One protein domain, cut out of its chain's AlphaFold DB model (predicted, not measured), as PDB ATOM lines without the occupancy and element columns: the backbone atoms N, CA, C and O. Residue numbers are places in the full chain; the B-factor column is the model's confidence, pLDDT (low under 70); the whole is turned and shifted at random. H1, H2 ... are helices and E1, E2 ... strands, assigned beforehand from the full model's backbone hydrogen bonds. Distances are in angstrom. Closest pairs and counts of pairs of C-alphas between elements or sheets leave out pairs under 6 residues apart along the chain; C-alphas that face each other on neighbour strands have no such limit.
ATOM      1  N   GLU A 148      50.440 140.850  43.556       83.38
ATOM      2  CA  GLU A 148      49.506 139.752  43.325       83.38
ATOM      3  C   GLU A 148      50.252 138.419  43.151       83.38
ATOM      4  O   GLU A 148      51.323 138.339  42.546       83.38
ATOM      5  N   ILE A 149      49.672 137.328  43.666       87.38
ATOM      6  CA  ILE A 149      50.203 135.976  43.443       87.38
ATOM      7  C   ILE A 149      49.450 135.325  42.284       87.38
ATOM      8  O   ILE A 149      48.311 134.881  42.442       87.38
ATOM      9  N   VAL A 150      50.120 135.184  41.144       89.81
ATOM     10  CA  VAL A 150      49.598 134.511  39.952       89.81
ATOM     11  C   VAL A 150      50.019 133.042  39.956       89.81
ATOM     12  O   VAL A 150      51.186 132.695  40.169       89.81
ATOM     13  N   ALA A 151      49.053 132.151  39.727       91.50
ATOM     14  CA  ALA A 151      49.302 130.724  39.561       91.50
ATOM     15  C   ALA A 151      49.457 130.384  38.074       91.50
ATOM     16  O   ALA A 151      48.525 130.571  37.294       91.50
ATOM     17  N   VAL A 152      50.609 129.827  37.699       92.06
ATOM     18  CA  VAL A 152      50.906 129.384  36.331       92.06
ATOM     19  C   VAL A 152      50.957 127.864  36.311       92.06
ATOM     20  O   VAL A 152      51.698 127.252  37.078       92.06
ATOM     21  N   ASN A 153      50.166 127.243  35.440       91.25
ATOM     22  CA  ASN A 153      50.106 125.791  35.298       91.25
ATOM     23  C   ASN A 153      50.306 125.417  33.834       91.25
ATOM     24  O   ASN A 153      49.578 125.907  32.974       91.25
ATOM     25  N   PHE A 154      51.255 124.529  33.555       90.25
ATOM     26  CA  PHE A 154      51.523 124.037  32.204       90.25
ATOM     27  C   PHE A 154      52.024 122.591  32.243       90.25
ATOM     28  O   PHE A 154      52.582 122.126  33.236       90.25
ATOM     29  N   GLY A 155      51.770 121.833  31.181       86.75
ATOM     30  CA  GLY A 155      52.169 120.430  31.081       86.75
ATOM     31  C   GLY A 155      51.214 119.596  30.240       86.75
ATOM     32  O   GLY A 155      50.230 120.103  29.714       86.75
ATOM     33  N   GLY A 156      51.512 118.302  30.128       84.38
ATOM     34  CA  GLY A 156      50.834 117.398  29.196       84.38
ATOM     35  C   GLY A 156      51.045 117.715  27.702       84.38
ATOM     36  O   GLY A 156      50.080 117.589  26.947       84.38
ATOM     37  N   PRO A 157      52.253 118.112  27.243       87.44
ATOM     38  CA  PRO A 157      52.472 118.439  25.836       87.44
ATOM     39  C   PRO A 157      52.327 117.211  24.927       87.44
ATOM     40  O   PRO A 157      52.496 116.062  25.345       87.44
ATOM     41  N   THR A 158      52.062 117.440  23.644       85.88
ATOM     42  CA  THR A 158      52.165 116.407  22.603       85.88
ATOM     43  C   THR A 158      53.628 116.158  22.215       85.88
ATOM     44  O   THR A 158      54.476 117.034  22.367       85.88
ATOM     45  N   ASN A 159      53.951 114.999  21.623       86.75
ATOM     46  CA  ASN A 159      55.311 114.723  21.118       86.75
ATOM     47  C   ASN A 159      55.813 115.783  20.124       86.75
ATOM     48  O   ASN A 159      57.009 116.063  20.066       86.75
ATOM     49  N   ARG A 160      54.898 116.388  19.356       87.25
ATOM     50  CA  ARG A 160      55.216 117.492  18.450       87.25
ATOM     51  C   ARG A 160      55.651 118.738  19.224       87.25
ATOM     52  O   ARG A 160      56.673 119.314  18.878       87.25
ATOM     53  N   GLN A 161      54.911 119.115  20.267       83.94
ATOM     54  CA  GLN A 161      55.238 120.258  21.128       83.94
ATOM     55  C   GLN A 161      56.544 120.029  21.901       83.94
ATOM     56  O   GLN A 161      57.364 120.937  21.982       83.94
ATOM     57  N   ILE A 162      56.801 118.806  22.383       85.44
ATOM     58  CA  ILE A 162      58.100 118.452  22.986       85.44
ATOM     59  C   ILE A 162      59.230 118.665  21.972       85.44
ATOM     60  O   ILE A 162      60.227 119.302  22.291       85.44
ATOM     61  N   GLY A 163      59.065 118.183  20.736       84.06
ATOM     62  CA  GLY A 163      60.050 118.389  19.670       84.06
ATOM     63  C   GLY A 163      60.244 119.857  19.271       84.06
ATOM     64  O   GLY A 163      61.307 120.210  18.770       84.06
ATOM     65  N   ALA A 164      59.242 120.705  19.512       85.94
ATOM     66  CA  ALA A 164      59.304 122.150  19.308       85.94
ATOM     67  C   ALA A 164      59.918 122.914  20.497       85.94
ATOM     68  O   ALA A 164      60.044 124.132  20.426       85.94
ATOM     69  N   GLY A 165      60.314 122.217  21.567       86.38
ATOM     70  CA  GLY A 165      60.969 122.817  22.724       86.38
ATOM     71  C   GLY A 165      60.014 123.293  23.823       86.38
ATOM     72  O   GLY A 165      60.348 124.230  24.540       86.38
ATOM     73  N   PHE A 166      58.821 122.694  23.954       87.44
ATOM     74  CA  PHE A 166      57.813 123.090  24.953       87.44
ATOM     75  C   PHE A 166      58.375 123.241  26.371       87.44
ATOM     76  O   PHE A 166      58.001 124.170  27.071       87.44
ATOM     77  N   TRP A 167      59.262 122.340  26.803       88.31
ATOM     78  CA  TRP A 167      59.803 122.370  28.164       88.31
ATOM     79  C   TRP A 167      60.864 123.448  28.362       88.31
ATOM     80  O   TRP A 167      61.189 123.763  29.501       88.31
ATOM     81  N   GLU A 168      61.384 124.000  27.272       88.38
ATOM     82  CA  GLU A 168      62.409 125.031  27.220       88.38
ATOM     83  C   GLU A 168      61.845 126.442  27.039       88.38
ATOM     84  O   GLU A 168      62.602 127.409  27.122       88.38
ATOM     85  N   MET A 169      60.541 126.563  26.783       88.50
ATOM     86  CA  MET A 169      59.872 127.850  26.633       88.50
ATOM     87  C   MET A 169      59.704 128.532  27.996       88.50
ATOM     88  O   MET A 169      59.393 127.869  28.984       88.50
ATOM     89  N   PRO A 170      59.894 129.857  28.081       91.75
ATOM     90  CA  PRO A 170      59.746 130.565  29.339       91.75
ATOM     91  C   PRO A 170      58.275 130.776  29.706       91.75
ATOM     92  O   PRO A 170      57.382 130.844  28.854       91.75
ATOM     93  N   VAL A 171      58.046 130.994  30.998       92.19
ATOM     94  CA  VAL A 171      56.861 131.702  31.478       92.19
ATOM     95  C   VAL A 171      57.107 133.196  31.317       92.19
ATOM     96  O   VAL A 171      58.090 133.731  31.823       92.19
ATOM     97  N   VAL A 172      56.224 133.867  30.593       93.12
ATOM     98  CA  VAL A 172      56.289 135.301  30.317       93.12
ATOM     99  C   VAL A 172      55.433 136.032  31.325       93.12
ATOM    100  O   VAL A 172      54.252 135.722  31.475       93.12
ATOM    101  N   VAL A 173      56.028 137.024  31.979       92.06
ATOM    102  CA  VAL A 173      55.324 137.969  32.838       92.06
ATOM    103  C   VAL A 173      55.076 139.250  32.054       92.06
ATOM    104  O   VAL A 173      56.013 139.824  31.490       92.06
ATOM    105  N   ARG A 174      53.823 139.702  32.007       92.69
ATOM    106  CA  ARG A 174      53.407 140.926  31.315       92.69
ATOM    107  C   ARG A 174      52.866 141.955  32.294       92.69
ATOM    108  O   ARG A 174      52.213 141.586  33.264       92.69
ATOM    109  N   ASP A 175      53.134 143.226  32.016       89.38
ATOM    110  CA  ASP A 175      52.553 144.350  32.748       89.38
ATOM    111  C   ASP A 175      51.084 144.603  32.354       89.38
ATOM    112  O   ASP A 175      50.523 143.940  31.476       89.38
ATOM    113  N   HIS A 176      50.458 145.593  32.994       84.62
ATOM    114  CA  HIS A 176      49.074 146.005  32.728       84.62
ATOM    115  C   HIS A 176      48.836 146.514  31.292       84.62
ATOM    116  O   HIS A 176      47.700 146.494  30.818       84.62
ATOM    117  N   ASP A 177      49.891 146.940  30.591       84.19
ATOM    118  CA  ASP A 177      49.859 147.361  29.186       84.19
ATOM    119  C   ASP A 177      50.103 146.181  28.216       84.19
ATOM    120  O   ASP A 177      50.125 146.361  26.993       84.19
ATOM    121  N   GLY A 178      50.304 144.963  28.736       83.56
ATOM    122  CA  GLY A 178      50.594 143.749  27.971       83.56
ATOM    123  C   GLY A 178      52.045 143.633  27.484       83.56
ATOM    124  O   GLY A 178      52.372 142.711  26.720       83.56
ATOM    125  N   ARG A 179      52.934 144.539  27.904       87.94
ATOM    126  CA  ARG A 179      54.363 144.499  27.566       87.94
ATOM    127  C   ARG A 179      55.059 143.465  28.430       87.94
ATOM    128  O   ARG A 179      54.665 143.219  29.563       87.94
ATOM    129  N   VAL A 180      56.102 142.844  27.891       90.88
ATOM    130  CA  VAL A 180      56.856 141.840  28.642       90.88
ATOM    131  C   VAL A 180      57.712 142.528  29.701       90.88
ATOM    132  O   VAL A 180      58.569 143.340  29.362       90.88
ATOM    133  N   ALA A 181      57.468 142.181  30.962       88.69
ATOM    134  CA  ALA A 181      58.213 142.657  32.120       88.69
ATOM    135  C   ALA A 181      59.339 141.690  32.516       88.69
ATOM    136  O   ALA A 181      60.426 142.133  32.883       88.69
ATOM    137  N   ALA A 182      59.098 140.377  32.418       91.25
ATOM    138  CA  ALA A 182      60.107 139.364  32.712       91.25
ATOM    139  C   ALA A 182      59.857 138.036  31.981       91.25
ATOM    140  O   ALA A 182      58.736 137.725  31.572       91.25
ATOM    141  N   TYR A 183      60.910 137.230  31.880       91.62
ATOM    142  CA  TYR A 183      60.891 135.839  31.443       91.62
ATOM    143  C   TYR A 183      61.408 134.948  32.569       91.62
ATOM    144  O   TYR A 183      62.476 135.197  33.115       91.62
ATOM    145  N   ILE A 184      60.676 133.883  32.885       91.69
ATOM    146  CA  ILE A 184      61.082 132.854  33.841       91.69
ATOM    147  C   ILE A 184      61.375 131.588  33.040       91.69
ATOM    148  O   ILE A 184      60.460 130.974  32.491       91.69
ATOM    149  N   SER A 185      62.645 131.208  32.968       90.62
ATOM    150  CA  SER A 185      63.129 130.063  32.198       90.62
ATOM    151  C   SER A 185      63.594 128.932  33.119       90.62
ATOM    152  O   SER A 185      64.086 129.190  34.223       90.62
ATOM    153  N   PRO A 186      63.491 127.669  32.679       88.31
ATOM    154  CA  PRO A 186      64.103 126.563  33.396       88.31
ATOM    155  C   PRO A 186      65.620 126.629  33.223       88.31
ATOM    156  O   PRO A 186      66.116 126.684  32.096       88.31
ATOM    157  N   GLY A 187      66.366 126.581  34.319       80.25
ATOM    158  CA  GLY A 187      67.823 126.597  34.268       80.25
ATOM    159  C   GLY A 187      68.457 125.266  34.657       80.25
ATOM    160  O   GLY A 187      67.823 124.208  34.761       80.25
ATOM    161  N   GLY A 188      69.776 125.313  34.817       71.56
ATOM    162  CA  GLY A 188      70.602 124.134  35.052       71.56
ATOM    163  C   GLY A 188      70.884 123.316  33.786       71.56
ATOM    164  O   GLY A 188      70.345 123.534  32.702       71.56
ATOM    165  N   ARG A 189      71.772 122.322  33.922       62.78
ATOM    166  CA  ARG A 189      72.302 121.539  32.786       62.78
ATOM    167  C   ARG A 189      71.233 120.741  32.030       62.78
ATOM    168  O   ARG A 189      71.446 120.397  30.871       62.78
ATOM    169  N   TYR A 190      70.115 120.446  32.690       62.38
ATOM    170  CA  TYR A 190      69.018 119.646  32.150       62.38
ATOM    171  C   TYR A 190      67.720 120.441  31.962       62.38
ATOM    172  O   TYR A 190      66.697 119.820  31.690       62.38
ATOM    173  N   LYS A 191      67.764 121.782  32.064       72.69
ATOM    174  CA  LYS A 191      66.594 122.667  31.930       72.69
ATOM    175  C   LYS A 191      65.456 122.221  32.848       72.69
ATOM    176  O   LYS A 191      64.375 121.829  32.411       72.69
ATOM    177  N   GLU A 192      65.737 122.233  34.145       77.81
ATOM    178  CA  GLU A 192      64.826 121.724  35.161       77.81
ATOM    179  C   GLU A 192      63.966 122.853  35.732       77.81
ATOM    180  O   GLU A 192      64.466 123.886  36.173       77.81
ATOM    181  N   TRP A 193      62.655 122.624  35.783       79.94
ATOM    182  CA  TRP A 193      61.705 123.494  36.472       79.94
ATOM    183  C   TRP A 193      61.756 123.241  37.983       79.94
ATOM    184  O   TRP A 193      60.856 122.639  38.572       79.94
ATOM    185  N   GLN A 194      62.851 123.673  38.603       81.31
ATOM    186  CA  GLN A 194      63.061 123.659  40.047       81.31
ATOM    187  C   GLN A 194      63.358 125.073  40.517       81.31
ATOM    188  O   GLN A 194      64.108 125.788  39.863       81.31
ATOM    189  N   LEU A 195      62.788 125.450  41.660       76.12
ATOM    190  CA  LEU A 195      62.853 126.814  42.180       76.12
ATOM    191  C   LEU A 195      64.289 127.362  42.238       76.12
ATOM    192  O   LEU A 195      64.533 128.467  41.769       76.12
ATOM    193  N   ASP A 196      65.233 126.558  42.732       79.81
ATOM    194  CA  ASP A 196      66.639 126.951  42.913       79.81
ATOM    195  C   ASP A 196      67.440 127.018  41.600       79.81
ATOM    196  O   ASP A 196      68.598 127.435  41.599       79.81
ATOM    197  N   LEU A 197      66.851 126.567  40.490       81.06
ATOM    198  CA  LEU A 197      67.485 126.498  39.176       81.06
ATOM    199  C   LEU A 197      66.829 127.424  38.153       81.06
ATOM    200  O   LEU A 197      67.276 127.432  37.014       81.06
ATOM    201  N   LEU A 198      65.780 128.171  38.505       85.75
ATOM    202  CA  LEU A 198      65.135 129.074  37.554       85.75
ATOM    203  C   LEU A 198      66.035 130.258  37.200       85.75
ATOM    204  O   LEU A 198      66.688 130.848  38.060       85.75
ATOM    205  N   GLU A 199      66.004 130.638  35.930       86.00
ATOM    206  CA  GLU A 199      66.649 131.843  35.418       86.00
ATOM    207  C   GLU A 199      65.561 132.882  35.131       86.00
ATOM    208  O   GLU A 199      64.644 132.623  34.350       86.00
ATOM    209  N   ILE A 200      65.638 134.043  35.786       87.50
ATOM    210  CA  ILE A 200      64.710 135.161  35.575       87.50
ATOM    211  C   ILE A 200      65.457 136.262  34.822       87.50
ATOM    212  O   ILE A 200      66.487 136.737  35.297       87.50
ATOM    213  N   ASP A 201      64.938 136.653  33.661       85.56
ATOM    214  CA  ASP A 201      65.440 137.767  32.851       85.56
ATOM    215  C   ASP A 201      64.394 138.891  32.804       85.56
ATOM    216  O   ASP A 201      63.199 138.613  32.696       85.56
ATOM    217  N   GLY A 202      64.820 140.154  32.885       84.06
ATOM    218  CA  GLY A 202      63.939 141.328  32.973       84.06
ATOM    219  C   GLY A 202      63.880 141.963  34.367       84.06
ATOM    220  O   GLY A 202      64.900 142.076  35.044       84.06
ATOM    221  N   ASP A 203      62.698 142.435  34.779       80.94
ATOM    222  CA  ASP A 203      62.501 143.115  36.067       80.94
ATOM    223  C   ASP A 203      62.476 142.116  37.241       80.94
ATOM    224  O   ASP A 203      61.430 141.629  37.677       80.94
ATOM    225  N   THR A 204      63.668 141.778  37.735       72.69
ATOM    226  CA  THR A 204      63.865 140.814  38.827       72.69
ATOM    227  C   THR A 204      63.478 141.352  40.202       72.69
ATOM    228  O   THR A 204      63.349 140.563  41.137       72.69
ATOM    229  N   ASP A 205      63.312 142.670  40.342       69.25
ATOM    230  CA  ASP A 205      62.883 143.287  41.600       69.25
ATOM    231  C   ASP A 205      61.353 143.227  41.740       69.25
ATOM    232  O   ASP A 205      60.838 143.099  42.852       69.25
ATOM    233  N   ALA A 206      60.627 143.244  40.615       73.88
ATOM    234  CA  ALA A 206      59.170 143.121  40.569       73.88
ATOM    235  C   ALA A 206      58.655 141.668  40.550       73.88
ATOM    236  O   ALA A 206      57.531 141.409  40.981       73.88
ATOM    237  N   VAL A 207      59.440 140.711  40.041       83.62
ATOM    238  CA  VAL A 207      58.988 139.327  39.816       83.62
ATOM    239  C   VAL A 207      59.734 138.344  40.708       83.62
ATOM    240  O   VAL A 207      60.940 138.147  40.575       83.62
ATOM    241  N   LYS A 208      58.996 137.631  41.566       87.44
ATOM    242  CA  LYS A 208      59.560 136.598  42.445       87.44
ATOM    243  C   LYS A 208      58.797 135.286  42.347       87.44
ATOM    244  O   LYS A 208      57.602 135.215  42.622       87.44
ATOM    245  N   VAL A 209      59.500 134.200  42.034       87.06
ATOM    246  CA  VAL A 209      58.911 132.857  42.088       87.06
ATOM    247  C   VAL A 209      58.891 132.377  43.539       87.06
ATOM    248  O   VAL A 209      59.923 132.331  44.202       87.06
ATOM    249  N   LEU A 210      57.706 132.038  44.045       87.00
ATOM    250  CA  LEU A 210      57.508 131.618  45.437       87.00
ATOM    251  C   LEU A 210      57.613 130.102  45.603       87.00
ATOM    252  O   LEU A 210      58.087 129.611  46.623       87.00
ATOM    253  N   SER A 211      57.127 129.349  44.616       88.69
ATOM    254  CA  SER A 211      57.144 127.886  44.649       88.69
ATOM    255  C   SER A 211      56.987 127.297  43.255       88.69
ATOM    256  O   SER A 211      56.178 127.801  42.474       88.69
ATOM    257  N   VAL A 212      57.660 126.174  43.005       89.44
ATOM    258  CA  VAL A 212      57.481 125.336  41.814       89.44
ATOM    259  C   VAL A 212      57.236 123.901  42.260       89.44
ATOM    260  O   VAL A 212      57.989 123.363  43.071       89.44
ATOM    261  N   VAL A 213      56.188 123.276  41.734       88.19
ATOM    262  CA  VAL A 213      55.874 121.863  41.950       88.19
ATOM    263  C   VAL A 213      55.837 121.170  40.599       88.19
ATOM    264  O   VAL A 213      54.981 121.463  39.765       88.19
ATOM    265  N   HIS A 214      56.751 120.222  40.396       86.88
ATOM    266  CA  HIS A 214      56.763 119.357  39.221       86.88
ATOM    267  C   HIS A 214      56.173 117.988  39.570       86.88
ATOM    268  O   HIS A 214      56.714 117.246  40.391       86.88
ATOM    269  N   SER A 215      55.048 117.649  38.946       85.25
ATOM    270  CA  SER A 215      54.405 116.342  39.058       85.25
ATOM    271  C   SER A 215      54.773 115.479  37.857       85.25
ATOM    272  O   SER A 215      54.543 115.867  36.712       85.25
ATOM    273  N   ARG A 216      55.335 114.290  38.105       80.12
ATOM    274  CA  ARG A 216      55.734 113.354  37.042       80.12
ATOM    275  C   ARG A 216      54.507 112.744  36.367       80.12
ATOM    276  O   ARG A 216      53.572 112.309  37.032       80.12
ATOM    277  N   GLY A 217      54.553 112.630  35.043       77.69
ATOM    278  CA  GLY A 217      53.481 112.044  34.246       77.69
ATOM    279  C   GLY A 217      53.917 111.750  32.816       77.69
ATOM    280  O   GLY A 217      55.093 111.883  32.465       77.69
ATOM    281  N   TYR A 218      52.959 111.336  31.987       73.00
ATOM    282  CA  TYR A 218      53.188 111.117  30.561       73.00
ATOM    283  C   TYR A 218      53.724 112.404  29.907       73.00
ATOM    284  O   TYR A 218      53.319 113.500  30.289       73.00
ATOM    285  N   HIS A 219      54.670 112.273  28.967       79.69
ATOM    286  CA  HIS A 219      55.267 113.407  28.240       79.69
ATOM    287  C   HIS A 219      55.980 114.473  29.100       79.69
ATOM    288  O   HIS A 219      56.127 115.618  28.682       79.69
ATOM    289  N   GLY A 220      56.468 114.095  30.286       77.25
ATOM    290  CA  GLY A 220      57.210 114.991  31.183       77.25
ATOM    291  C   GLY A 220      56.379 115.539  32.343       77.25
ATOM    292  O   GLY A 220      56.952 116.093  33.275       77.25
ATOM    293  N   GLY A 221      55.061 115.297  32.364       87.06
ATOM    294  CA  GLY A 221      54.193 115.628  33.495       87.06
ATOM    295  C   GLY A 221      53.633 117.052  33.475       87.06
ATOM    296  O   GLY A 221      53.309 117.572  32.407       87.06
ATOM    297  N   HIS A 222      53.473 117.650  34.659       88.00
ATOM    298  CA  HIS A 222      52.889 118.982  34.857       88.00
ATOM    299  C   HIS A 222      53.716 119.822  35.826       88.00
ATOM    300  O   HIS A 222      54.177 119.315  36.849       88.00
ATOM    301  N   VAL A 223      53.861 121.106  35.518       88.94
ATOM    302  CA  VAL A 223      54.492 122.112  36.368       88.94
ATOM    303  C   VAL A 223      53.422 123.086  36.848       88.94
ATOM    304  O   VAL A 223      52.663 123.646  36.056       88.94
ATOM    305  N   SER A 224      53.384 123.283  38.161       91.12
ATOM    306  CA  SER A 224      52.573 124.294  38.833       91.12
ATOM    307  C   SER A 224      53.499 125.272  39.540       91.12
ATOM    308  O   SER A 224      54.316 124.868  40.367       91.12
ATOM    309  N   MET A 225      53.368 126.557  39.235       91.50
ATOM    310  CA  MET A 225      54.205 127.621  39.778       91.50
ATOM    311  C   MET A 225      53.349 128.723  40.402       91.50
ATOM    312  O   MET A 225      52.281 129.059  39.893       91.50
ATOM    313  N   ARG A 226      53.832 129.297  41.508       93.06
ATOM    314  CA  ARG A 226      53.279 130.517  42.108       93.06
ATOM    315  C   ARG A 226      54.288 131.642  41.941       93.06
ATOM    316  O   ARG A 226      55.419 131.507  42.412       93.06
ATOM    317  N   VAL A 227      53.869 132.722  41.297       90.19
ATOM    318  CA  VAL A 227      54.701 133.893  41.014       90.19
ATOM    319  C   VAL A 227      54.081 135.099  41.702       90.19
ATOM    320  O   VAL A 227      52.901 135.368  41.513       90.19
ATOM    321  N   ALA A 228      54.865 135.789  42.518       89.19
ATOM    322  CA  ALA A 228      54.548 137.118  43.014       89.19
ATOM    323  C   ALA A 228      54.938 138.139  41.939       89.19
ATOM    324  O   ALA A 228      56.093 138.159  41.505       89.19
ATOM    325  N   VAL A 229      53.970 138.932  41.496       89.69
ATOM    326  CA  VAL A 229      54.114 139.982  40.476       89.69
ATOM    327  C   VAL A 229      53.385 141.235  40.951       89.69
ATOM    328  O   VAL A 229      52.508 141.107  41.801       89.69
ATOM    329  N   PRO A 230      53.676 142.437  40.430       87.88
ATOM    330  CA  PRO A 230      52.920 143.612  40.821       87.88
ATOM    331  C   PRO A 230      51.436 143.495  40.453       87.88
ATOM    332  O   PRO A 230      51.080 142.787  39.509       87.88
ATOM    333  N   ALA A 231      50.564 144.195  41.174       84.38
ATOM    334  CA  ALA A 231      49.126 144.144  40.921       84.38
ATOM    335  C   ALA A 231      48.781 144.473  39.452       84.38
ATOM    336  O   ALA A 231      49.252 145.466  38.888       84.38
ATOM    337  N   GLY A 232      47.956 143.630  38.821       83.62
ATOM    338  CA  GLY A 232      47.554 143.769  37.417       83.62
ATOM    339  C   GLY A 232      48.525 143.173  36.390       83.62
ATOM    340  O   GLY A 232      48.234 143.230  35.194       83.62
ATOM    341  N   TYR A 233      49.648 142.592  36.821       90.50
ATOM    342  CA  TYR A 233      50.542 141.836  35.944       90.50
ATOM    343  C   TYR A 233      50.002 140.415  35.731       90.50
ATOM    344  O   TYR A 233      49.356 139.830  36.600       90.50
ATOM    345  N   THR A 234      50.296 139.817  34.578       91.31
ATOM    346  CA  THR A 234      49.919 138.429  34.264       91.31
ATOM    347  C   THR A 234      51.148 137.566  34.026       91.31
ATOM    348  O   THR A 234      52.202 138.070  33.654       91.31
ATOM    349  N   ALA A 235      51.025 136.252  34.230       92.12
ATOM    350  CA  ALA A 235      52.088 135.294  33.947       92.12
ATOM    351  C   ALA A 235      51.532 134.079  33.191       92.12
ATOM    352  O   ALA A 235      50.570 133.453  33.640       92.12
ATOM    353  N   GLU A 236      52.135 133.737  32.052       92.00
ATOM    354  CA  GLU A 236      51.673 132.665  31.162       92.00
ATOM    355  C   GLU A 236      52.844 131.871  30.573       92.00
ATOM    356  O   GLU A 236      53.886 132.432  30.249       92.00
ATOM    357  N   HIS A 237      52.697 130.553  30.429       91.12
ATOM    358  CA  HIS A 237      53.677 129.741  29.705       91.12
ATOM    359  C   HIS A 237      53.461 129.907  28.202       91.12
ATOM    360  O   HIS A 237      52.335 129.736  27.730       91.12
ATOM    361  N   LEU A 238      54.519 130.199  27.441       80.94
ATOM    362  CA  LEU A 238      54.409 130.285  25.986       80.94
ATOM    363  C   LEU A 238      54.152 128.893  25.398       80.94
ATOM    364  O   LEU A 238      55.056 128.061  25.313       80.94
TER     365      LEU A 238
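Overview. This is residues 148 to 238 of the 243 residues of an uncharacterized protein of Thermoprotei archaeon (UniProt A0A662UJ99). Two sheets lie partly face to face as a sandwich, a wall of four strands, E4, E3, E2 and E7, over a smaller one of three, E1, E6 and E5. The two come close along one side, where E1 and E7 run beside each other, and gape on the other side, between E4 and E5; the short helix H1 sits off one end, on neither sheet. The printed part has 91 residues with seven named strands and one named helix, in the order E1 H1 E2 E3 E4 E5 E6 E7, and the class is mostly strand. Both sheets are antiparallel throughout, in the orders E4 - E3 - E2 - E7 and E1 - E6 - E5. The whole is compact, with a radius of gyration of the C-alphas of 12.8 A and spans of 35 by 24 by 20 A.

Arrangement. In the larger sheet the inner strands are E2, residues 171 to 174, and E3, residues 180 to 186, a hairpin with 167 degrees between their directions; N 173 and O 182 are 2.8 A apart, within hydrogen-bond range. E3 also forms a hairpin with the edge strand E4, residues 198 to 202, at 161 degrees, where N 185 and O 199 are 2.8 A apart. On the other side of E2 is the other edge strand, E7, residues 234 to 237, antiparallel at 155 degrees, with N 172 and O 236 2.8 A apart. E2, E3 and E4 make a meander, each strand the antiparallel neighbour of the one before. From edge to edge of this sheet the strands' lines turn by 51 degrees. The second sheet has E6, residues 222 to 230, as its inner strand. E6 and the edge strand E5, residues 208 to 215, form a hairpin at 169 degrees, with N 213 and O 224 2.8 A apart. The edge strand E1, residues 148 to 155, is antiparallel to E6 at 157 degrees; N 150 and O 227 are 2.8 A apart. The two sheets form a sandwich, two sheets face to face, their facing parts 10.0 A centre to centre and their best planes 35 degrees apart. E1 and E7 have 8 pairs of C-alphas within 8 A, the closest those of Val 152 and Glu 236 at 6.2 A. E4 and E5 are apart. H1, residues 159 to 163, is not on either sheet, and its O i to N i+4 pair is within hydrogen-bond range.

Along the chain. E2, residues 171 to 174, begins at C-alpha 171 at (56.861, 131.702, 31.478). E3 spans 17.6 A from C-alpha 180 to C-alpha 186, and E4 13.1 A from 198 to 202. E7 covers 10.5 A and ends at C-alpha 237 at (53.677, 129.741, 29.705). E6 is the longest strand by residues, 25.3 A from 222 to 230; E5 measures 21.2 A from 208 to 215. E1 begins at C-alpha 148 at (49.506, 139.752, 43.325) and runs 23.0 A to residue 155. H1 has five residues.

Size, cuts and confidence. The C-alphas farthest apart, those of Asp 177 and Tyr 218, are 36.4 A apart. The printed part has no cut. The link from E3 to E4, with 11 residues between them, is long; those from H1 to E2 and from E5 to E6 are short, and the others are tight. The mean pLDDT of the printed part is 85.4, with residues 189 to 190 and residue 205 under 70.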